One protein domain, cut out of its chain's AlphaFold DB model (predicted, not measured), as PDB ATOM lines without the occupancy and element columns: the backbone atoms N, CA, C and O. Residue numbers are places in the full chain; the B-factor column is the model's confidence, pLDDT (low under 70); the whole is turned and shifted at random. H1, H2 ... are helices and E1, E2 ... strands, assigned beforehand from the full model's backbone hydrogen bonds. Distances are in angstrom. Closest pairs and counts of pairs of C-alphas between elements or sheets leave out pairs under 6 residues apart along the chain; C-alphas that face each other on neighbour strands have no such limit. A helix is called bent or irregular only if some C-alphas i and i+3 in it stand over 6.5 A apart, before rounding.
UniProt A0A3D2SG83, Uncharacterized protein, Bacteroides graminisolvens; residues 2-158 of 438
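This is residues 2 to 158 of the 438 residues of an uncharacterized protein of Bacteroides graminisolvens (UniProt A0A3D2SG83). Look for a loose, rod-like model whose body is a ring of five helices, H2, H3, H4, H6 and H7, each touching the next and H7 closing back on H2. From one end of the body the thin hairpin E1 and E2 leads out to a long loop, residues 24 to 36, with H1 near the start of H2; short H5 lies at the other end. The printed part has 157 residues, in the order H1 E1 E2 H2 H3 H4 H5 H6 H7, with an antiparallel sheet E1 - E2, and its class is mostly helix. The radius of gyration of the C-alphas is 19.6 A, and the spans are 73 by 35 by 28 A.

Start at H1, residues 2 to 13, close but not clearly touching H2, residues 41 to 59; the closest C-alphas, of Leu 3 and Thr 44, are 7.2 A apart. E1, residues 21 to 23, and E2, residues 37 to 39, are an antiparallel hairpin; look for N 22 and O 38 at 2.9 A. H3, residues 63 to 79, with residues 64 to 68 alone, touches residues 48 to 56 of H2 at a steep tilt of 45 degrees; the closest C-alphas, of Ala 52 and Lys 64, are 5.1 A apart. H3 and H4, residues 85 to 105, are a helical hairpin at a shallow tilt of 27 degrees, closest at C-alphas 73 and 87, 5.0 A. H4 is the hub: its residues 100 to 104 alone touch H5, residues 109 to 113, closest at C-alphas 103 and 111, 6.9 A, and it touches H6, residues 116 to 127, closest at C-alphas 93 and 124, 5.2 A. H6 and H7, residues 134 to 147, are a helical hairpin at 33 degrees, only just shallow, closest at C-alphas 125 and 144, 6.8 A. H7 touches H2 the same way at a shallow tilt of 9 degrees, closest at C-alphas 53 and 139, 6.8 A; H4 and H7 are apart. Every O i to N i+4 pair is within hydrogen-bond range in H1, H2, H4 and H5, but 11 of 13 in H3, 7 of 8 in H6 and 8 of 10 in H7.

Find C-alpha 2 at (-2.139, 0.902, 144.595), where H1 begins its 15.9 A. H2 spans 27.1 A, H4 29.9 A and H6 17.4 A. H3, 24.6 A, has a kink of 30 degrees near residue 72 and is only just irregular, C-alphas 72 and 75 being 6.6 A apart; H7, 21.2 A, is only just irregular too, C-alphas 135 and 138 being 6.8 A apart. H7 ends at C-alpha 147, (30.537, 14.443, 134.388).

The C-alphas of Lys 30 and Thr 156, the two farthest apart, are 73.3 A apart. The printed part has no cut, and the link from E1 to E2 is long. Look for pLDDT under 70 at residues 26 to 35, 129 to 135 and 153 to 157.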
ATOM      1  N   MET A   2      -2.308   0.078 143.383       85.50
ATOM      2  CA  MET A   2      -2.139   0.902 144.595       85.50
ATOM      3  C   MET A   2      -0.883   1.794 144.557       85.50
ATOM      4  O   MET A   2      -1.029   2.999 144.669       85.50
ATOM      5  N   LEU A   3       0.308   1.245 144.270       83.81
ATOM      6  CA  LEU A   3       1.553   2.028 144.141       83.81
ATOM      7  C   LEU A   3       1.430   3.205 143.151       83.81
ATOM      8  O   LEU A   3       1.855   4.319 143.440       83.81
ATOM      9  N   VAL A   4       0.794   2.968 141.999       86.50
ATOM     10  CA  VAL A   4       0.589   3.987 140.956       86.50
ATOM     11  C   VAL A   4      -0.370   5.076 141.438       86.50
ATOM     12  O   VAL A   4      -0.080   6.258 141.273       86.50
ATOM     13  N   LEU A   5      -1.487   4.695 142.063       89.56
ATOM     14  CA  LEU A   5      -2.467   5.640 142.605       89.56
ATOM     15  C   LEU A   5      -1.903   6.438 143.783       89.56
ATOM     16  O   LEU A   5      -2.167   7.633 143.887       89.56
ATOM     17  N   SER A   6      -1.090   5.811 144.634       86.94
ATOM     18  CA  SER A   6      -0.361   6.490 145.702       86.94
ATOM     19  C   SER A   6       0.559   7.557 145.122       86.94
ATOM     20  O   SER A   6       0.492   8.704 145.552       86.94
ATOM     21  N   ASN A   7       1.355   7.226 144.100       84.88
ATOM     22  CA  ASN A   7       2.219   8.207 143.446       84.88
ATOM     23  C   ASN A   7       1.422   9.343 142.773       84.88
ATOM     24  O   ASN A   7       1.771  10.514 142.894       84.88
ATOM     25  N   TYR A   8       0.301   9.016 142.129       89.62
ATOM     26  CA  TYR A   8      -0.596  10.012 141.542       89.62
ATOM     27  C   TYR A   8      -1.186  10.962 142.594       89.62
ATOM     28  O   TYR A   8      -1.222  12.174 142.389       89.62
ATOM     29  N   ALA A   9      -1.592  10.438 143.754       90.69
ATOM     30  CA  ALA A   9      -2.073  11.247 144.868       90.69
ATOM     31  C   ALA A   9      -0.974  12.167 145.423       90.69
ATOM     32  O   ALA A   9      -1.248  13.347 145.649       90.69
ATOM     33  N   LYS A  10       0.263  11.663 145.589       88.56
ATOM     34  CA  LYS A  10       1.424  12.483 145.992       88.56
ATOM     35  C   LYS A  10       1.607  13.665 145.046       88.56
ATOM     36  O   LYS A  10       1.693  14.797 145.507       88.56
ATOM     37  N   PHE A  11       1.588  13.405 143.739       86.31
ATOM     38  CA  PHE A  11       1.737  14.436 142.714       86.31
ATOM     39  C   PHE A  11       0.596  15.466 142.734       86.31
ATOM     40  O   PHE A  11       0.855  16.664 142.754       86.31
ATOM     41  N   LEU A  12      -0.667  15.026 142.765       92.25
ATOM     42  CA  LEU A  12      -1.817  15.935 142.676       92.25
ATOM     43  C   LEU A  12      -2.095  16.742 143.947       92.25
ATOM     44  O   LEU A  12      -2.678  17.822 143.873       92.25
ATOM     45  N   ARG A  13      -1.814  16.166 145.119       90.94
ATOM     46  CA  ARG A  13      -2.272  16.702 146.410       90.94
ATOM     47  C   ARG A  13      -1.136  17.023 147.377       90.94
ATOM     48  O   ARG A  13      -1.426  17.458 148.485       90.94
ATOM     49  N   GLY A  14       0.123  16.782 147.003       85.38
ATOM     50  CA  GLY A  14       1.273  16.998 147.887       85.38
ATOM     51  C   GLY A  14       1.248  16.121 149.145       85.38
ATOM     52  O   GLY A  14       1.810  16.487 150.172       85.38
ATOM     53  N   VAL A  15       0.548  14.982 149.108       88.50
ATOM     54  CA  VAL A  15       0.429  14.087 150.269       88.50
ATOM     55  C   VAL A  15       1.687  13.240 150.447       88.50
ATOM     56  O   VAL A  15       2.373  12.915 149.482       88.50
ATOM     57  N   THR A  16       1.974  12.828 151.682       84.12
ATOM     58  CA  THR A  16       3.067  11.895 151.996       84.12
ATOM     59  C   THR A  16       2.501  10.528 152.360       84.12
ATOM     60  O   THR A  16       1.651  10.419 153.243       84.12
ATOM     61  N   VAL A  17       3.002   9.470 151.724       86.19
ATOM     62  CA  VAL A  17       2.664   8.090 152.094       86.19
ATOM     63  C   VAL A  17       3.497   7.694 153.310       86.19
ATOM     64  O   VAL A  17       4.722   7.685 153.239       86.19
ATOM     65  N   LYS A  18       2.839   7.397 154.436       86.62
ATOM     66  CA  LYS A  18       3.520   7.027 155.689       86.62
ATOM     67  C   LYS A  18       3.845   5.538 155.790       86.62
ATOM     68  O   LYS A  18       4.814   5.188 156.452       86.62
ATOM     69  N   SER A  19       3.061   4.682 155.145       86.44
ATOM     70  CA  SER A  19       3.273   3.235 155.129       86.44
ATOM     71  C   SER A  19       2.543   2.597 153.952       86.44
ATOM     72  O   SER A  19       1.489   3.074 153.524       86.44
ATOM     73  N   ILE A  20       3.111   1.513 153.423       87.88
ATOM     74  CA  ILE A  20       2.425   0.579 152.528       87.88
ATOM     75  C   ILE A  20       2.845  -0.812 152.967       87.88
ATOM     76  O   ILE A  20       4.026  -1.126 152.946       87.88
ATOM     77  N   THR A  21       1.889  -1.657 153.321       88.50
ATOM     78  CA  THR A  21       2.166  -3.024 153.763       88.50
ATOM     79  C   THR A  21       1.436  -4.021 152.885       88.50
ATOM     80  O   THR A  21       0.261  -3.832 152.566       88.50
ATOM     81  N   TYR A  22       2.118  -5.100 152.521       86.25
ATOM     82  CA  TYR A  22       1.533  -6.240 151.830       86.25
ATOM     83  C   TYR A  22       1.487  -7.442 152.767       86.25
ATOM     84  O   TYR A  22       2.510  -7.844 153.313       86.25
ATOM     85  N   GLY A  23       0.299  -8.011 152.958       86.06
ATOM     86  CA  GLY A  23       0.134  -9.264 153.689       86.06
ATOM     87  C   GLY A  23       0.168 -10.440 152.724       86.06
ATOM     88  O   GLY A  23      -0.718 -10.557 151.876       86.06
ATOM     89  N   ASN A  24       1.156 -11.324 152.862       79.94
ATOM     90  CA  ASN A  24       1.188 -12.567 152.101       79.94
ATOM     91  C   ASN A  24       0.291 -13.619 152.769       79.94
ATOM     92  O   ASN A  24       0.705 -14.312 153.701       79.94
ATOM     93  N   TYR A  25      -0.955 -13.702 152.304       72.88
ATOM     94  CA  TYR A  25      -1.968 -14.604 152.856       72.88
ATOM     95  C   TYR A  25      -1.672 -16.085 152.570       72.88
ATOM     96  O   TYR A  25      -1.913 -16.935 153.426       72.88
ATOM     97  N   GLU A  26      -1.107 -16.401 151.403       69.94
ATOM     98  CA  GLU A  26      -0.908 -17.785 150.944       69.94
ATOM     99  C   GLU A  26       0.217 -18.519 151.687       69.94
ATOM    100  O   GLU A  26       0.170 -19.738 151.823       69.94
ATOM    101  N   ILE A  27       1.192 -17.784 152.233       64.75
ATOM    102  CA  ILE A  27       2.258 -18.348 153.080       64.75
ATOM    103  C   ILE A  27       1.745 -18.694 154.493       64.75
ATOM    104  O   ILE A  27       2.429 -19.376 155.258       64.75
ATOM    105  N   SER A  28       0.528 -18.276 154.864       61.97
ATOM    106  CA  SER A  28      -0.063 -18.700 156.133       61.97
ATOM    107  C   SER A  28      -0.530 -20.159 156.051       61.97
ATOM    108  O   SER A  28      -1.462 -20.504 155.325       61.97
ATOM    109  N   GLU A  29       0.104 -21.053 156.814       57.38
ATOM    110  CA  GLU A  29      -0.401 -22.417 156.994       57.38
ATOM    111  C   GLU A  29      -1.790 -22.368 157.647       57.38
ATOM    112  O   GLU A  29      -1.915 -22.143 158.855       57.38
ATOM    113  N   LYS A  30      -2.839 -22.572 156.837       57.62
ATOM    114  CA  LYS A  30      -4.222 -22.862 157.264       57.62
ATOM    115  C   LYS A  30      -4.692 -22.036 158.477       57.62
ATOM    116  O   LYS A  30      -5.253 -22.582 159.422       57.62
ATOM    117  N   GLY A  31      -4.435 -20.726 158.473       56.25
ATOM    118  CA  GLY A  31      -4.924 -19.806 159.507       56.25
ATOM    119  C   GLY A  31      -4.301 -19.952 160.903       56.25
ATOM    120  O   GLY A  31      -4.828 -19.371 161.846       56.25
ATOM    121  N   THR A  32      -3.195 -20.692 161.063       56.59
ATOM    122  CA  THR A  32      -2.536 -20.895 162.375       56.59
ATOM    123  C   THR A  32      -1.312 -20.009 162.616       56.59
ATOM    124  O   THR A  32      -0.911 -19.828 163.764       56.59
ATOM    125  N   LYS A  33      -0.748 -19.390 161.569       58.34
ATOM    126  CA  LYS A  33       0.312 -18.372 161.676       58.34
ATOM    127  C   LYS A  33      -0.091 -17.101 160.927       58.34
ATOM    128  O   LYS A  33      -0.582 -17.217 159.806       58.34
ATOM    129  N   PRO A  34       0.118 -15.897 161.493       59.38
ATOM    130  CA  PRO A  34      -0.062 -14.665 160.736       59.38
ATOM    131  C   PRO A  34       0.856 -14.691 159.504       59.38
ATOM    132  O   PRO A  34       2.044 -14.990 159.620       59.38
ATOM    133  N   GLY A  35       0.288 -14.436 158.322       65.44
ATOM    134  CA  GLY A  35       1.051 -14.348 157.075       65.44
ATOM    135  C   GLY A  35       2.127 -13.261 157.151       65.44
ATOM    136  O   GLY A  35       1.983 -12.290 157.897       65.44
ATOM    137  N   LEU A  36       3.214 -13.417 156.389       76.75
ATOM    138  CA  LEU A  36       4.320 -12.455 156.379       76.75
ATOM    139  C   LEU A  36       3.811 -11.076 155.925       76.75
ATOM    140  O   LEU A  36       3.333 -10.929 154.798       76.75
ATOM    141  N   ILE A  37       3.920 -10.072 156.800       83.75
ATOM    142  CA  ILE A  37       3.679  -8.667 156.457       83.75
ATOM    143  C   ILE A  37       4.989  -8.090 155.926       83.75
ATOM    144  O   ILE A  37       5.992  -8.058 156.634       83.75
ATOM    145  N   VAL A  38       4.969  -7.632 154.679       85.06
ATOM    146  CA  VAL A  38       6.111  -7.025 153.991       85.06
ATOM    147  C   VAL A  38       5.882  -5.520 153.879       85.06
ATOM    148  O   VAL A  38       4.828  -5.089 153.404       85.06
ATOM    149  N   ASP A  39       6.863  -4.717 154.292       84.69
ATOM    150  CA  ASP A  39       6.859  -3.268 154.070       84.69
ATOM    151  C   ASP A  39       7.242  -2.950 152.616       84.69
ATOM    152  O   ASP A  39       8.318  -3.306 152.138       84.69
ATOM    153  N   LEU A  40       6.339  -2.280 151.906       86.94
ATOM    154  CA  LEU A  40       6.515  -1.835 150.525       86.94
ATOM    155  C   LEU A  40       6.829  -0.337 150.422       86.94
ATOM    156  O   LEU A  40       7.003   0.170 149.310       86.94
ATOM    157  N   LEU A  41       6.927   0.390 151.539       83.44
ATOM    158  CA  LEU A  41       7.336   1.796 151.542       83.44
ATOM    159  C   LEU A  41       8.665   2.047 150.791       83.44
ATOM    160  O   LEU A  41       8.724   3.040 150.050       83.44
ATOM    161  N   PRO A  42       9.693   1.166 150.860       81.69
ATOM    162  CA  PRO A  42      10.928   1.339 150.091       81.69
ATOM    163  C   PRO A  42      10.713   1.483 148.577       81.69
ATOM    164  O   PRO A  42      11.417   2.264 147.936       81.69
ATOM    165  N   LEU A  43       9.697   0.826 148.003       80.81
ATOM    166  CA  LEU A  43       9.390   0.925 146.569       80.81
ATOM    167  C   LEU A  43       8.944   2.336 146.170       80.81
ATOM    168  O   LEU A  43       9.315   2.830 145.107       80.81
ATOM    169  N   THR A  44       8.184   3.014 147.034       82.19
ATOM    170  CA  THR A  44       7.783   4.409 146.781       82.19
ATOM    171  C   THR A  44       8.946   5.379 146.932       82.19
ATOM    172  O   THR A  44       9.039   6.332 146.166       82.19
ATOM    173  N   THR A  45       9.870   5.106 147.860       79.69
ATOM    174  CA  THR A  45      11.096   5.903 148.012       79.69
ATOM    175  C   THR A  45      11.967   5.779 146.761       79.69
ATOM    176  O   THR A  45      12.408   6.790 146.224       79.69
ATOM    177  N   LEU A  46      12.169   4.561 146.243       81.25
ATOM    178  CA  LEU A  46      12.905   4.343 144.994       81.25
ATOM    179  C   LEU A  46      12.275   5.093 143.815       81.25
ATOM    180  O   LEU A  46      12.977   5.693 142.999       81.25
ATOM    181  N   GLN A  47      10.947   5.077 143.733       85.00
ATOM    182  CA  GLN A  47      10.217   5.788 142.696       85.00
ATOM    183  C   GLN A  47      10.463   7.307 142.761       85.00
ATOM    184  O   GLN A  47      10.760   7.904 141.726       85.00
ATOM    185  N   ASP A  48      10.420   7.916 143.949       85.56
ATOM    186  CA  ASP A  48      10.704   9.349 144.127       85.56
ATOM    187  C   ASP A  48      12.113   9.718 143.661       85.56
ATOM    188  O   ASP A  48      12.295  10.660 142.889       85.56
ATOM    189  N   TRP A  49      13.107   8.937 144.085       85.31
ATOM    190  CA  TRP A  49      14.501   9.125 143.694       85.31
ATOM    191  C   TRP A  49      14.713   8.959 142.188       85.31
ATOM    192  O   TRP A  49      15.472   9.713 141.579       85.31
ATOM    193  N   THR A  50      14.004   8.014 141.570       85.62
ATOM    194  CA  THR A  50      14.036   7.817 140.116       85.62
ATOM    195  C   THR A  50      13.471   9.030 139.385       85.62
ATOM    196  O   THR A  50      14.066   9.478 138.406       85.62
ATOM    197  N   PHE A  51      12.354   9.592 139.859       87.25
ATOM    198  CA  PHE A  51      11.786  10.810 139.280       87.25
ATOM    199  C   PHE A  51      12.712  12.011 139.443       87.25
ATOM    200  O   PHE A  51      12.962  12.708 138.464       87.25
ATOM    201  N   ALA A  52      13.262  12.219 140.640       89.06
ATOM    202  CA  ALA A  52      14.178  13.321 140.915       89.06
ATOM    203  C   ALA A  52      15.434  13.255 140.035       89.06
ATOM    204  O   ALA A  52      15.850  14.246 139.442       89.06
ATOM    205  N   ALA A  53      16.010  12.063 139.882       87.31
ATOM    206  CA  ALA A  53      17.167  11.879 139.024       87.31
ATOM    207  C   ALA A  53      16.844  12.007 137.535       87.31
ATOM    208  O   ALA A  53      17.658  12.530 136.779       87.31
ATOM    209  N   ALA A  54      15.675  11.541 137.093       86.94
ATOM    210  CA  ALA A  54      15.235  11.741 135.719       86.94
ATOM    211  C   ALA A  54      15.028  13.231 135.405       86.94
ATOM    212  O   ALA A  54      15.400  13.667 134.317       86.94
ATOM    213  N   ASP A  55      14.484  14.000 136.352       90.06
ATOM    214  CA  ASP A  55      14.328  15.451 136.222       90.06
ATOM    215  C   ASP A  55      15.693  16.147 136.123       90.06
ATOM    216  O   ASP A  55      15.927  16.937 135.209       90.06
ATOM    217  N   TYR A  56      16.651  15.752 136.963       90.25
ATOM    218  CA  TYR A  56      18.024  16.245 136.877       90.25
ATOM    219  C   TYR A  56      18.709  15.901 135.550       90.25
ATOM    220  O   TYR A  56      19.259  16.774 134.886       90.25
ATOM    221  N   LEU A  57      18.680  14.632 135.135       87.81
ATOM    222  CA  LEU A  57      19.400  14.168 133.945       87.81
ATOM    223  C   LEU A  57      18.821  14.719 132.636       87.81
ATOM    224  O   LEU A  57      19.532  14.753 131.632       87.81
ATOM    225  N   LYS A  58      17.532  15.078 132.623       87.50
ATOM    226  CA  LYS A  58      16.832  15.554 131.424       87.50
ATOM    227  C   LYS A  58      16.683  17.072 131.375       87.50
ATOM    228  O   LYS A  58      16.690  17.631 130.282       87.50
ATOM    229  N   ASN A  59      16.494  17.710 132.528       88.62
ATOM    230  CA  ASN A  59      16.153  19.129 132.627       88.62
ATOM    231  C   ASN A  59      17.172  19.927 133.456       88.62
ATOM    232  O   ASN A  59      17.038  21.142 133.590       88.62
ATOM    233  N   GLY A  60      18.176  19.272 134.041       88.19
ATOM    234  CA  GLY A  60      19.167  19.910 134.898       88.19
ATOM    235  C   GLY A  60      18.637  20.336 136.266       88.19
ATOM    236  O   GLY A  60      19.359  21.010 136.991       88.19
ATOM    237  N   ASN A  61      17.402  19.982 136.631       89.88
ATOM    238  CA  ASN A  61      16.776  20.436 137.870       89.88
ATOM    239  C   ASN A  61      17.215  19.594 139.079       89.88
ATOM    240  O   ASN A  61      17.037  18.377 139.104       89.88
ATOM    241  N   THR A  62      17.779  20.247 140.093       90.94
ATOM    242  CA  THR A  62      18.285  19.605 141.316       90.94
ATOM    243  C   THR A  62      17.339  19.705 142.508       90.94
ATOM    244  O   THR A  62      17.598  19.056 143.515       90.94
ATOM    245  N   GLU A  63      16.246  20.468 142.418       91.00
ATOM    246  CA  GLU A  63      15.362  20.780 143.554       91.00
ATOM    247  C   GLU A  63      14.816  19.515 144.232       91.00
ATOM    248  O   GLU A  63      14.975  19.322 145.437       91.00
ATOM    249  N   LYS A  64      14.257  18.581 143.449       90.12
ATOM    250  CA  LYS A  64      13.704  17.339 144.009       90.12
ATOM    251  C   LYS A  64      14.782  16.412 144.575       90.12
ATOM    252  O   LYS A  64      14.527  15.705 145.547       90.12
ATOM    253  N   LEU A  65      15.980  16.402 143.982       89.38
ATOM    254  CA  LEU A  65      17.109  15.633 144.519       89.38
ATOM    255  C   LEU A  65      17.560  16.200 145.867       89.38
ATOM    256  O   LEU A  65      17.832  15.430 146.783       89.38
ATOM    257  N   GLU A  66      17.616  17.526 145.994       91.94
ATOM    258  CA  GLU A  66      17.979  18.225 147.229       91.94
ATOM    259  C   GLU A  66      16.974  17.959 148.347       91.94
ATOM    260  O   GLU A  66      17.383  17.611 149.457       91.94
ATOM    261  N   GLU A  67      15.677  18.052 148.050       90.88
ATOM    262  CA  GLU A  67      14.602  17.738 148.995       90.88
ATOM    263  C   GLU A  67      14.746  16.301 149.522       90.88
ATOM    264  O   GLU A  67      14.869  16.085 150.729       90.88
ATOM    265  N   LEU A  68      14.840  15.315 148.620       88.06
ATOM    266  CA  LEU A  68      14.948  13.903 149.000       88.06
ATOM    267  C   LEU A  68      16.239  13.591 149.767       88.06
ATOM    268  O   LEU A  68      16.212  12.833 150.741       88.06
ATOM    269  N   ALA A  69      17.370  14.167 149.350       88.75
ATOM    270  CA  ALA A  69      18.642  13.994 150.043       88.75
ATOM    271  C   ALA A  69      18.579  14.583 151.448       88.75
ATOM    272  O   ALA A  69      18.998  13.938 152.410       88.75
ATOM    273  N   THR A  70      18.023  15.782 151.589       89.69
ATOM    274  CA  THR A  70      17.911  16.473 152.875       89.69
ATOM    275  C   THR A  70      16.993  15.714 153.826       89.69
ATOM    276  O   THR A  70      17.388  15.472 154.970       89.69
ATOM    277  N   ASP A  71      15.831  15.264 153.351       87.31
ATOM    278  CA  ASP A  71      14.854  14.508 154.140       87.31
ATOM    279  C   ASP A  71      15.425  13.192 154.677       87.31
ATOM    280  O   ASP A  71      15.142  12.800 155.813       87.31
ATOM    281  N   LYS A  72      16.245  12.501 153.877       84.38
ATOM    282  CA  LYS A  72      16.856  11.224 154.273       84.38
ATOM    283  C   LYS A  72      18.094  11.403 155.145       84.38
ATOM    284  O   LYS A  72      18.255  10.675 156.120       84.38
ATOM    285  N   THR A  73      18.962  12.358 154.824       88.75
ATOM    286  CA  THR A  73      20.264  12.506 155.500       88.75
ATOM    287  C   THR A  73      20.170  13.297 156.802       88.75
ATOM    288  O   THR A  73      20.863  12.971 157.762       88.75
ATOM    289  N   THR A  74      19.291  14.300 156.899       91.12
ATOM    290  CA  THR A  74      19.224  15.190 158.074       91.12
ATOM    291  C   THR A  74      18.892  14.458 159.380       91.12
ATOM    292  O   THR A  74      19.588  14.698 160.371       91.12
ATOM    293  N   PRO A  75      17.894  13.549 159.439       91.44
ATOM    294  CA  PRO A  75      17.609  12.798 160.662       91.44
ATOM    295  C   PRO A  75      18.781  11.910 161.094       91.44
ATOM    296  O   PRO A  75      19.094  11.852 162.283       91.44
ATOM    297  N   ILE A  76      19.453  11.274 160.128       89.25
ATOM    298  CA  ILE A  76      20.605  10.391 160.360       89.25
ATOM    299  C   ILE A  76      21.764  11.201 160.932       89.25
ATOM    300  O   ILE A  76      22.252  10.896 162.016       89.25
ATOM    301  N   LEU A  77      22.134  12.297 160.270       91.69
ATOM    302  CA  LEU A  77      23.204  13.187 160.721       91.69
ATOM    303  C   LEU A  77      22.904  13.791 162.099       91.69
ATOM    304  O   LEU A  77      23.810  13.945 162.912       91.69
ATOM    305  N   LYS A  78      21.640  14.103 162.404       93.94
ATOM    306  CA  LYS A  78      21.249  14.586 163.735       93.94
ATOM    307  C   LYS A  78      21.427  13.506 164.805       93.94
ATOM    308  O   LYS A  78      21.941  13.806 165.880       93.94
ATOM    309  N   ALA A  79      21.018  12.270 164.519       94.00
ATOM    310  CA  ALA A  79      21.147  11.144 165.443       94.00
ATOM    311  C   ALA A  79      22.614  10.755 165.681       94.00
ATOM    312  O   ALA A  79      23.010  10.512 166.820       94.00
ATOM    313  N   THR A  80      23.435  10.764 164.630       92.12
ATOM    314  CA  THR A  80      24.860  10.409 164.693       92.12
ATOM    315  C   THR A  80      25.767  11.585 165.048       92.12
ATOM    316  O   THR A  80      26.983  11.423 165.083       92.12
ATOM    317  N   ARG A  81      25.205  12.780 165.300       91.12
ATOM    318  CA  ARG A  81      25.952  14.039 165.500       91.12
ATOM    319  C   ARG A  81      26.956  14.316 164.374       91.12
ATOM    320  O   ARG A  81      28.032  14.852 164.605       91.12
ATOM    321  N   GLY A  82      26.585  13.937 163.154       89.00
ATOM    322  CA  GLY A  82      27.414  14.080 161.972       89.00
ATOM    323  C   GLY A  82      28.582  13.101 161.928       89.00
ATOM    324  O   GLY A  82      29.608  13.457 161.374       89.00
ATOM    325  N   ALA A  83      28.477  11.903 162.501       88.56
ATOM    326  CA  ALA A  83      29.485  10.852 162.321       88.56
ATOM    327  C   ALA A  83      29.193   9.927 161.120       88.56
ATOM    328  O   ALA A  83      30.041   9.129 160.744       88.56
ATOM    329  N   ASP A  84      27.999  10.016 160.526       88.88
ATOM    330  CA  ASP A  84      27.601   9.157 159.403       88.88
ATOM    331  C   ASP A  84      28.178   9.661 158.070       88.88
ATOM    332  O   ASP A  84      27.704  10.656 157.510       88.88
ATOM    333  N   GLU A  85      29.218   8.988 157.576       86.62
ATOM    334  CA  GLU A  85      29.931   9.381 156.355       86.62
ATOM    335  C   GLU A  85      29.099   9.183 155.082       86.62
ATOM    336  O   GLU A  85      29.113  10.042 154.201       86.62
ATOM    337  N   SER A  86      28.291   8.123 154.994       84.00
ATOM    338  CA  SER A  86      27.429   7.886 153.829       84.00
ATOM    339  C   SER A  86      26.370   8.980 153.677       84.00
ATOM    340  O   SER A  86      26.137   9.487 152.575       84.00
ATOM    341  N   ALA A  87      25.746   9.399 154.783       86.06
ATOM    342  CA  ALA A  87      24.782  10.491 154.781       86.06
ATOM    343  C   ALA A  87      25.438  11.840 154.431       86.06
ATOM    344  O   ALA A  87      24.837  12.635 153.701       86.06
ATOM    345  N   LYS A  88      26.670  12.100 154.896       88.62
ATOM    346  CA  LYS A  88      27.440  13.293 154.496       88.62
ATOM    347  C   LYS A  88      27.763  13.289 153.011       88.62
ATOM    348  O   LYS A  88      27.485  14.279 152.339       88.62
ATOM    349  N   ALA A  89      28.316  12.191 152.501       88.00
ATOM    350  CA  ALA A  89      28.738  12.070 151.111       88.00
ATOM    351  C   ALA A  89      27.555  12.290 150.156       88.00
ATOM    352  O   ALA A  89      27.655  13.071 149.208       88.00
ATOM    353  N   MET A  90      26.393  11.701 150.461       87.31
ATOM    354  CA  MET A  90      25.166  11.915 149.688       87.31
ATOM    355  C   MET A  90      24.710  13.381 149.706       87.31
ATOM    356  O   MET A  90      24.393  13.945 148.657       87.31
ATOM    357  N   LYS A  91      24.686  14.012 150.888       89.44
ATOM    358  CA  LYS A  91      24.292  15.419 151.034       89.44
ATOM    359  C   LYS A  91      25.241  16.348 150.269       89.44
ATOM    360  O   LYS A  91      24.780  17.229 149.545       89.44
ATOM    361  N   ASN A  92      26.548  16.120 150.388       91.31
ATOM    362  CA  ASN A  92      27.579  16.892 149.697       91.31
ATOM    363  C   ASN A  92      27.474  16.734 148.180       91.31
ATOM    364  O   ASN A  92      27.489  17.735 147.470       91.31
ATOM    365  N   LEU A  93      27.298  15.505 147.678       91.31
ATOM    366  CA  LEU A  93      27.123  15.254 146.250       91.31
ATOM    367  C   LEU A  93      25.964  16.081 145.684       91.31
ATOM    368  O   LEU A  93      26.143  16.782 144.691       91.31
ATOM    369  N   VAL A  94      24.793  16.033 146.320       92.00
ATOM    370  CA  VAL A  94      23.611  16.757 145.832       92.00
ATOM    371  C   VAL A  94      23.802  18.272 145.903       92.00
ATOM    372  O   VAL A  94      23.445  18.970 144.953       92.00
ATOM    373  N   GLN A  95      24.450  18.781 146.952       94.06
ATOM    374  CA  GLN A  95      24.805  20.199 147.034       94.06
ATOM    375  C   GLN A  95      25.782  20.613 145.922       94.06
ATOM    376  O   GLN A  95      25.620  21.666 145.310       94.06
ATOM    377  N   HIS A  96      26.786  19.788 145.624       94.81
ATOM    378  CA  HIS A  96      27.743  20.065 144.557       94.81
ATOM    379  C   HIS A  96      27.089  20.011 143.170       94.81
ATOM    380  O   HIS A  96      27.381  20.870 142.335       94.81
ATOM    381  N   LEU A  97      26.167  19.065 142.935       94.62
ATOM    382  CA  LEU A  97      25.351  19.019 141.716       94.62
ATOM    383  C   LEU A  97      24.529  20.303 141.555       94.62
ATOM    384  O   LEU A  97      24.532  20.880 140.471       94.62
ATOM    385  N   LYS A  98      23.886  20.774 142.631       95.06
ATOM    386  CA  LYS A  98      23.131  22.035 142.644       95.06
ATOM    387  C   LYS A  98      24.009  23.229 142.288       95.06
ATOM    388  O   LYS A  98      23.692  23.950 141.349       95.06
ATOM    389  N   ASN A  99      25.146  23.390 142.960       95.88
ATOM    390  CA  ASN A  99      26.042  24.520 142.712       95.88
ATOM    391  C   ASN A  99      26.563  24.539 141.259       95.88
ATOM    392  O   ASN A  99      26.627  25.596 140.636       95.88
ATOM    393  N   ALA A 100      26.906  23.377 140.684       95.31
ATOM    394  CA  ALA A 100      27.327  23.308 139.282       95.31
ATOM    395  C   ALA A 100      26.174  23.595 138.307       95.31
ATOM    396  O   ALA A 100      26.367  24.283 137.305       95.31
ATOM    397  N   THR A 101      24.967  23.101 138.597       95.19
ATOM    398  CA  THR A 101      23.760  23.456 137.840       95.19
ATOM    399  C   THR A 101      23.527  24.967 137.854       95.19
ATOM    400  O   THR A 101      23.256  25.548 136.804       95.19
ATOM    401  N   GLU A 102      23.657  25.618 139.008       96.06
ATOM    402  CA  GLU A 102      23.492  27.067 139.147       96.06
ATOM    403  C   GLU A 102      24.558  27.836 138.350       96.06
ATOM    404  O   GLU A 102      24.227  28.810 137.666       96.06
ATOM    405  N   ASP A 103      25.813  27.365 138.334       97.19
ATOM    406  CA  ASP A 103      26.862  27.917 137.466       97.19
ATOM    407  C   ASP A 103      26.460  27.849 135.985       97.19
ATOM    408  O   ASP A 103      26.631  28.822 135.242       97.19
ATOM    409  N   PHE A 104      25.896  26.722 135.543       96.94
ATOM    410  CA  PHE A 104      25.440  26.536 134.165       96.94
ATOM    411  C   PHE A 104      24.231  27.424 133.835       96.94
ATOM    412  O   PHE A 104      24.223  28.112 132.811       96.94
ATOM    413  N   GLN A 105      23.228  27.464 134.714       95.50
ATOM    414  CA  GLN A 105      21.998  28.244 134.538       95.50
ATOM    415  C   GLN A 105      22.257  29.755 134.518       95.50
ATOM    416  O   GLN A 105      21.621  30.490 133.755       95.50
ATOM    417  N   THR A 106      23.220  30.214 135.318       96.81
ATOM    418  CA  THR A 106      23.576  31.633 135.445       96.81
ATOM    419  C   THR A 106      24.820  32.021 134.643       96.81
ATOM    420  O   THR A 106      25.262  33.168 134.723       96.81
ATOM    421  N   CYS A 107      25.377  31.110 133.835       97.62
ATOM    422  CA  CYS A 107      26.544  31.340 132.974       97.62
ATOM    423  C   CYS A 107      27.800  31.824 133.732       97.62
ATOM    424  O   CYS A 107      28.466  32.765 133.292       97.62
ATOM    425  N   ARG A 108      28.151  31.208 134.868       97.56
ATOM    426  CA  ARG A 108      29.383  31.521 135.623       97.56
ATOM    427  C   ARG A 108      30.617  30.906 134.956       97.56
ATOM    428  O   ARG A 108      31.218  29.964 135.463       97.56
ATOM    429  N   GLY A 109      31.005  31.458 133.804       95.19
ATOM    430  CA  GLY A 109      32.094  30.944 132.963       95.19
ATOM    431  C   GLY A 109      33.406  30.685 133.711       95.19
ATOM    432  O   GLY A 109      34.007  29.636 133.506       95.19
ATOM    433  N   LEU A 110      33.805  31.581 134.625       93.44
ATOM    434  CA  LEU A 110      35.022  31.426 135.436       93.44
ATOM    435  C   LEU A 110      34.994  30.156 136.300       93.44
ATOM    436  O   LEU A 110      35.946  29.385 136.257       93.44
ATOM    437  N   ASN A 111      33.895  29.898 137.019       94.69
ATOM    438  CA  ASN A 111      33.739  28.694 137.847       94.69
ATOM    439  C   ASN A 111      33.781  27.417 136.994       94.69
ATOM    440  O   ASN A 111      34.353  26.406 137.400       94.69
ATOM    441  N   ILE A 112      33.192  27.476 135.794       96.00
ATOM    442  CA  ILE A 112      33.151  26.355 134.849       96.00
ATOM    443  C   ILE A 112      34.563  26.018 134.357       96.00
ATOM    444  O   ILE A 112      34.976  24.858 134.427       96.00
ATOM    445  N   VAL A 113      35.316  27.010 133.867       93.25
ATOM    446  CA  VAL A 113      36.650  26.763 133.301       93.25
ATOM    447  C   VAL A 113      37.709  26.510 134.378       93.25
ATOM    448  O   VAL A 113      38.618  25.731 134.127       93.25
ATOM    449  N   ARG A 114      37.559  27.049 135.596       90.88
ATOM    450  CA  ARG A 114      38.394  26.706 136.770       90.88
ATOM    451  C   ARG A 114      37.973  25.394 137.449       90.88
ATOM    452  O   ARG A 114      38.521  25.008 138.470       90.88
ATOM    453  N   SER A 115      36.982  24.684 136.905       90.62
ATOM    454  CA  SER A 115      36.493  23.397 137.427       90.62
ATOM    455  C   SER A 115      36.006  23.421 138.885       90.62
ATOM    456  O   SER A 115      35.909  22.360 139.499       90.62
ATOM    457  N   THR A 116      35.641  24.579 139.446       89.81
ATOM    458  CA  THR A 116      35.421  24.753 140.895       89.81
ATOM    459  C   THR A 116      34.399  23.762 141.458       89.81
ATOM    460  O   THR A 116      34.713  22.960 142.337       89.81
ATOM    461  N   ASN A 117      33.173  23.757 140.926       92.75
ATOM    462  CA  ASN A 117      32.139  22.815 141.370       92.75
ATOM    463  C   ASN A 117      32.260  21.437 140.690       92.75
ATOM    464  O   ASN A 117      31.848  20.432 141.263       92.75
ATOM    465  N   ILE A 118      32.895  21.353 139.516       92.38
ATOM    466  CA  ILE A 118      33.115  20.090 138.788       92.38
ATOM    467  C   ILE A 118      34.071  19.165 139.559       92.38
ATOM    468  O   ILE A 118      33.797  17.971 139.690       92.38
ATOM    469  N   ASN A 119      35.163  19.701 140.108       89.88
ATOM    470  CA  ASN A 119      36.105  18.950 140.942       89.88
ATOM    471  C   ASN A 119      35.432  18.404 142.198       89.88
ATOM    472  O   ASN A 119      35.642  17.246 142.563       89.88
ATOM    473  N   ARG A 120      34.588  19.225 142.831       92.44
ATOM    474  CA  ARG A 120      33.814  18.838 144.013       92.44
ATOM    475  C   ARG A 120      32.843  17.704 143.699       92.44
ATOM    476  O   ARG A 120      32.828  16.715 144.421       92.44
ATOM    477  N   ILE A 121      32.118  17.782 142.578       91.88
ATOM    478  CA  ILE A 121      31.254  16.686 142.106       91.88
ATOM    479  C   ILE A 121      32.066  15.412 141.896       91.88
ATOM    480  O   ILE A 121      31.689  14.360 142.400       91.88
ATOM    481  N   LYS A 122      33.189  15.485 141.174       89.69
ATOM    482  CA  LYS A 122      34.024  14.307 140.905       89.69
ATOM    483  C   LYS A 122      34.573  13.672 142.178       89.69
ATOM    484  O   LYS A 122      34.635  12.449 142.244       89.69
ATOM    485  N   SER A 123      34.946  14.481 143.164       88.50
ATOM    486  CA  SER A 123      35.423  14.001 144.465       88.50
ATOM    487  C   SER A 123      34.289  13.324 145.236       88.50
ATOM    488  O   SER A 123      34.408  12.153 145.582       88.50
ATOM    489  N   SER A 124      33.126  13.974 145.357       89.12
ATOM    490  CA  SER A 124      31.953  13.373 146.009       89.12
ATOM    491  C   SER A 124      31.454  12.110 145.301       89.12
ATOM    492  O   SER A 124      31.006  11.174 145.949       89.12
ATOM    493  N   LEU A 125      31.555  12.027 143.971       86.88
ATOM    494  CA  LEU A 125      31.198  10.817 143.225       86.88
ATOM    495  C   LEU A 125      32.152   9.641 143.476       86.88
ATOM    496  O   LEU A 125      31.732   8.506 143.250       86.88
ATOM    497  N   LYS A 126      33.403   9.891 143.892       83.44
ATOM    498  CA  LYS A 126      34.338   8.845 144.340       83.44
ATOM    499  C   LYS A 126      34.011   8.386 145.760       83.44
ATOM    500  O   LYS A 126      34.039   7.195 146.014       83.44
ATOM    501  N   GLU A 127      33.665   9.321 146.645       81.12
ATOM    502  CA  GLU A 127      33.307   9.032 148.044       81.12
ATOM    503  C   GLU A 127      32.006   8.229 148.170       81.12
ATOM    504  O   GLU A 127      31.854   7.412 149.074       81.12
ATOM    505  N   VAL A 128      31.055   8.437 147.257       77.25
ATOM    506  CA  VAL A 128      29.811   7.660 147.214       77.25
ATOM    507  C   VAL A 128      30.051   6.360 146.433       77.25
ATOM    508  O   VAL A 128      29.611   6.241 145.294       77.25
ATOM    509  N   GLU A 129      30.788   5.399 146.999       58.53
ATOM    510  CA  GLU A 129      31.053   4.098 146.348       58.53
ATOM    511  C   GLU A 129      29.759   3.293 146.138       58.53
ATOM    512  O   GLU A 129      29.464   2.888 145.012       58.53
ATOM    513  N   GLU A 130      28.935   3.184 147.185       63.84
ATOM    514  CA  GLU A 130      27.583   2.622 147.161       63.84
ATOM    515  C   GLU A 130      26.641   3.498 147.992       63.84
ATOM    516  O   GLU A 130      27.007   4.040 149.037       63.84
ATOM    517  N   THR A 131      25.402   3.674 147.531       60.84
ATOM    518  CA  THR A 131      24.396   4.375 148.335       60.84
ATOM    519  C   THR A 131      23.767   3.458 149.369       60.84
ATOM    520  O   THR A 131      23.587   2.267 149.133       60.84
ATOM    521  N   MET A 132      23.270   4.045 150.463       58.34
ATOM    522  CA  MET A 132      22.390   3.347 151.417       58.34
ATOM    523  C   MET A 132      21.056   2.877 150.802       58.34
ATOM    524  O   MET A 132      20.239   2.260 151.481       58.34
ATOM    525  N   ILE A 133      20.798   3.199 149.532       62.81
ATOM    526  CA  ILE A 133      19.622   2.788 148.772       62.81
ATOM    527  C   ILE A 133      20.146   2.040 147.549       62.81
ATOM    528  O   ILE A 133      20.180   2.603 146.468       62.81
ATOM    529  N   GLU A 134      20.553   0.782 147.703       66.25
ATOM    530  CA  GLU A 134      21.170  -0.038 146.642       66.25
ATOM    531  C   GLU A 134      20.514   0.117 145.241       66.25
ATOM    532  O   GLU A 134      21.237   0.321 144.259       66.25
ATOM    533  N   PRO A 135      19.169   0.182 145.096       66.88
ATOM    534  CA  PRO A 135      18.533   0.418 143.793       66.88
ATOM    535  C   PRO A 135      18.795   1.800 143.152       66.88
ATOM    536  O   PRO A 135      18.407   2.031 142.007       66.88
ATOM    537  N   PHE A 136      19.428   2.732 143.865       70.31
ATOM    538  CA  PHE A 136      19.837   4.060 143.403       70.31
ATOM    539  C   PHE A 136      21.244   4.067 142.784       70.31
ATOM    540  O   PHE A 136      21.580   4.987 142.037       70.31
ATOM    541  N   ASN A 137      22.053   3.026 142.998       78.38
ATOM    542  CA  ASN A 137      23.394   2.921 142.411       78.38
ATOM    543  C   ASN A 137      23.397   3.076 140.865       78.38
ATOM    544  O   ASN A 137      24.219   3.837 140.347       78.38
ATOM    545  N   PRO A 138      22.441   2.505 140.095       79.94
ATOM    546  CA  PRO A 138      22.366   2.725 138.644       79.94
ATOM    547  C   PRO A 138      22.109   4.185 138.239       79.94
ATOM    548  O   PRO A 138      22.467   4.608 137.138       79.94
ATOM    549  N   ILE A 139      21.454   4.963 139.102       79.31
ATOM    550  CA  ILE A 139      21.209   6.387 138.873       79.31
ATOM    551  C   ILE A 139      22.497   7.181 139.080       79.31
ATOM    552  O   ILE A 139      22.819   8.039 138.256       79.31
ATOM    553  N   LEU A 140      23.255   6.870 140.132       81.88
ATOM    554  CA  LEU A 140      24.563   7.479 140.349       81.88
ATOM    555  C   LEU A 140      25.509   7.229 139.181       81.88
ATOM    556  O   LEU A 140      26.181   8.159 138.748       81.88
ATOM    557  N   GLU A 141      25.504   6.025 138.613       85.81
ATOM    558  CA  GLU A 141      26.280   5.724 137.407       85.81
ATOM    559  C   GLU A 141      25.904   6.629 136.230       85.81
ATOM    560  O   GLU A 141      26.769   7.123 135.502       85.81
ATOM    561  N   LYS A 142      24.616   6.930 136.044       87.75
ATOM    562  CA  LYS A 142      24.200   7.893 135.014       87.75
ATOM    563  C   LYS A 142      24.743   9.292 135.299       87.75
ATOM    564  O   LYS A 142      25.235   9.933 134.374       87.75
ATOM    565  N   ILE A 143      24.711   9.742 136.554       88.06
ATOM    566  CA  ILE A 143      25.279  11.038 136.955       88.06
ATOM    567  C   ILE A 143      26.803  11.048 136.739       88.06
ATOM    568  O   ILE A 143      27.321  11.986 136.135       88.06
ATOM    569  N   ARG A 144      27.525   9.985 137.124       89.50
ATOM    570  CA  ARG A 144      28.969   9.826 136.856       89.50
ATOM    571  C   ARG A 144      29.284   9.987 135.373       89.50
ATOM    572  O   ARG A 144      30.194  10.729 135.006       89.50
ATOM    573  N   ASN A 145      28.495   9.348 134.514       89.75
ATOM    574  CA  ASN A 145      28.685   9.413 133.068       89.75
ATOM    575  C   ASN A 145      28.467  10.820 132.487       89.75
ATOM    576  O   ASN A 145      29.160  11.180 131.536       89.75
ATOM    577  N   VAL A 146      27.582  11.635 133.072       90.75
ATOM    578  CA  VAL A 146      27.388  13.041 132.667       90.75
ATOM    579  C   VAL A 146      28.650  13.875 132.903       90.75
ATOM    580  O   VAL A 146      29.011  14.687 132.053       90.75
ATOM    581  N   PHE A 147      29.352  13.657 134.018       90.75
ATOM    582  CA  PHE A 147      30.537  14.443 134.388       90.75
ATOM    583  C   PHE A 147      31.870  13.848 133.912       90.75
ATOM    584  O   PHE A 147      32.911  14.498 134.023       90.75
ATOM    585  N   LYS A 148      31.858  12.644 133.330       90.06
ATOM    586  CA  LYS A 148      33.047  11.987 132.762       90.06
ATOM    587  C   LYS A 148      33.766  12.820 131.681       90.06
ATOM    588  O   LYS A 148      34.996  12.842 131.706       90.06
ATOM    589  N   PRO A 149      33.077  13.509 130.742       88.88
ATOM    590  CA  PRO A 149      33.740  14.298 129.700       88.88
ATOM    591  C   PRO A 149      34.417  15.570 130.216       88.88
ATOM    592  O   PRO A 149      35.378  16.030 129.595       88.88
ATOM    593  N   PHE A 150      33.935  16.127 131.330       90.62
ATOM    594  CA  PHE A 150      34.538  17.299 131.954       90.62
ATOM    595  C   PHE A 150      35.938  16.951 132.460       90.62
ATOM    596  O   PHE A 150      36.185  15.838 132.923       90.62
ATOM    597  N   GLY A 151      36.875  17.881 132.354       86.69
ATOM    598  CA  GLY A 151      38.203  17.761 132.936       86.69
ATOM    599  C   GLY A 151      38.230  18.166 134.409       86.69
ATOM    600  O   GLY A 151      37.242  18.658 134.954       86.69
ATOM    601  N   GLN A 152      39.353  17.884 135.059       78.25
ATOM    602  CA  GLN A 152      39.717  18.487 136.342       78.25
ATOM    603  C   GLN A 152      40.716  19.620 136.066       78.25
ATOM    604  O   GLN A 152      41.287  19.679 134.973       78.25
ATOM    605  N   ALA A 153      40.861  20.526 137.020       67.38
ATOM    606  CA  ALA A 153      41.861  21.592 137.034       67.38
ATOM    607  C   ALA A 153      42.242  21.857 138.490       67.38
ATOM    608  O   ALA A 153      41.396  21.656 139.360       67.38
ATOM    609  N   THR A 154      43.451  22.309 138.778       64.88
ATOM    610  CA  THR A 154      43.734  22.944 140.075       64.88
ATOM    611  C   THR A 154      43.079  24.321 140.179       64.88
ATOM    612  O   THR A 154      42.512  24.832 139.213       64.88
ATOM    613  N   ASP A 155      43.187  24.953 141.348       54.59
ATOM    614  CA  ASP A 155      42.719  26.330 141.552       54.59
ATOM    615  C   ASP A 155      43.470  27.356 140.676       54.59
ATOM    616  O   ASP A 155      42.952  28.445 140.419       54.59
ATOM    617  N   THR A 156      44.665  27.006 140.184       55.66
ATOM    618  CA  THR A 156      45.514  27.841 139.317       55.66
ATOM    619  C   THR A 156      45.384  27.500 137.830       55.66
ATOM    620  O   THR A 156      45.744  28.311 136.976       55.66
ATOM    621  N   GLU A 157      44.823  26.339 137.491       69.25
ATOM    622  CA  GLU A 157      44.668  25.873 136.116       69.25
ATOM    623  C   GLU A 157      43.303  26.221 135.509       69.25
ATOM    624  O   GLU A 157      42.258  26.271 136.164       69.25
ATOM    625  N   ILE A 158      43.291  26.395 134.187       83.06
ATOM    626  CA  ILE A 158      42.068  26.608 133.415       83.06
ATOM    627  C   ILE A 158      41.853  25.428 132.471       83.06
ATOM    628  O   ILE A 158      42.680  25.124 131.614       83.06
TER     629      ILE A 158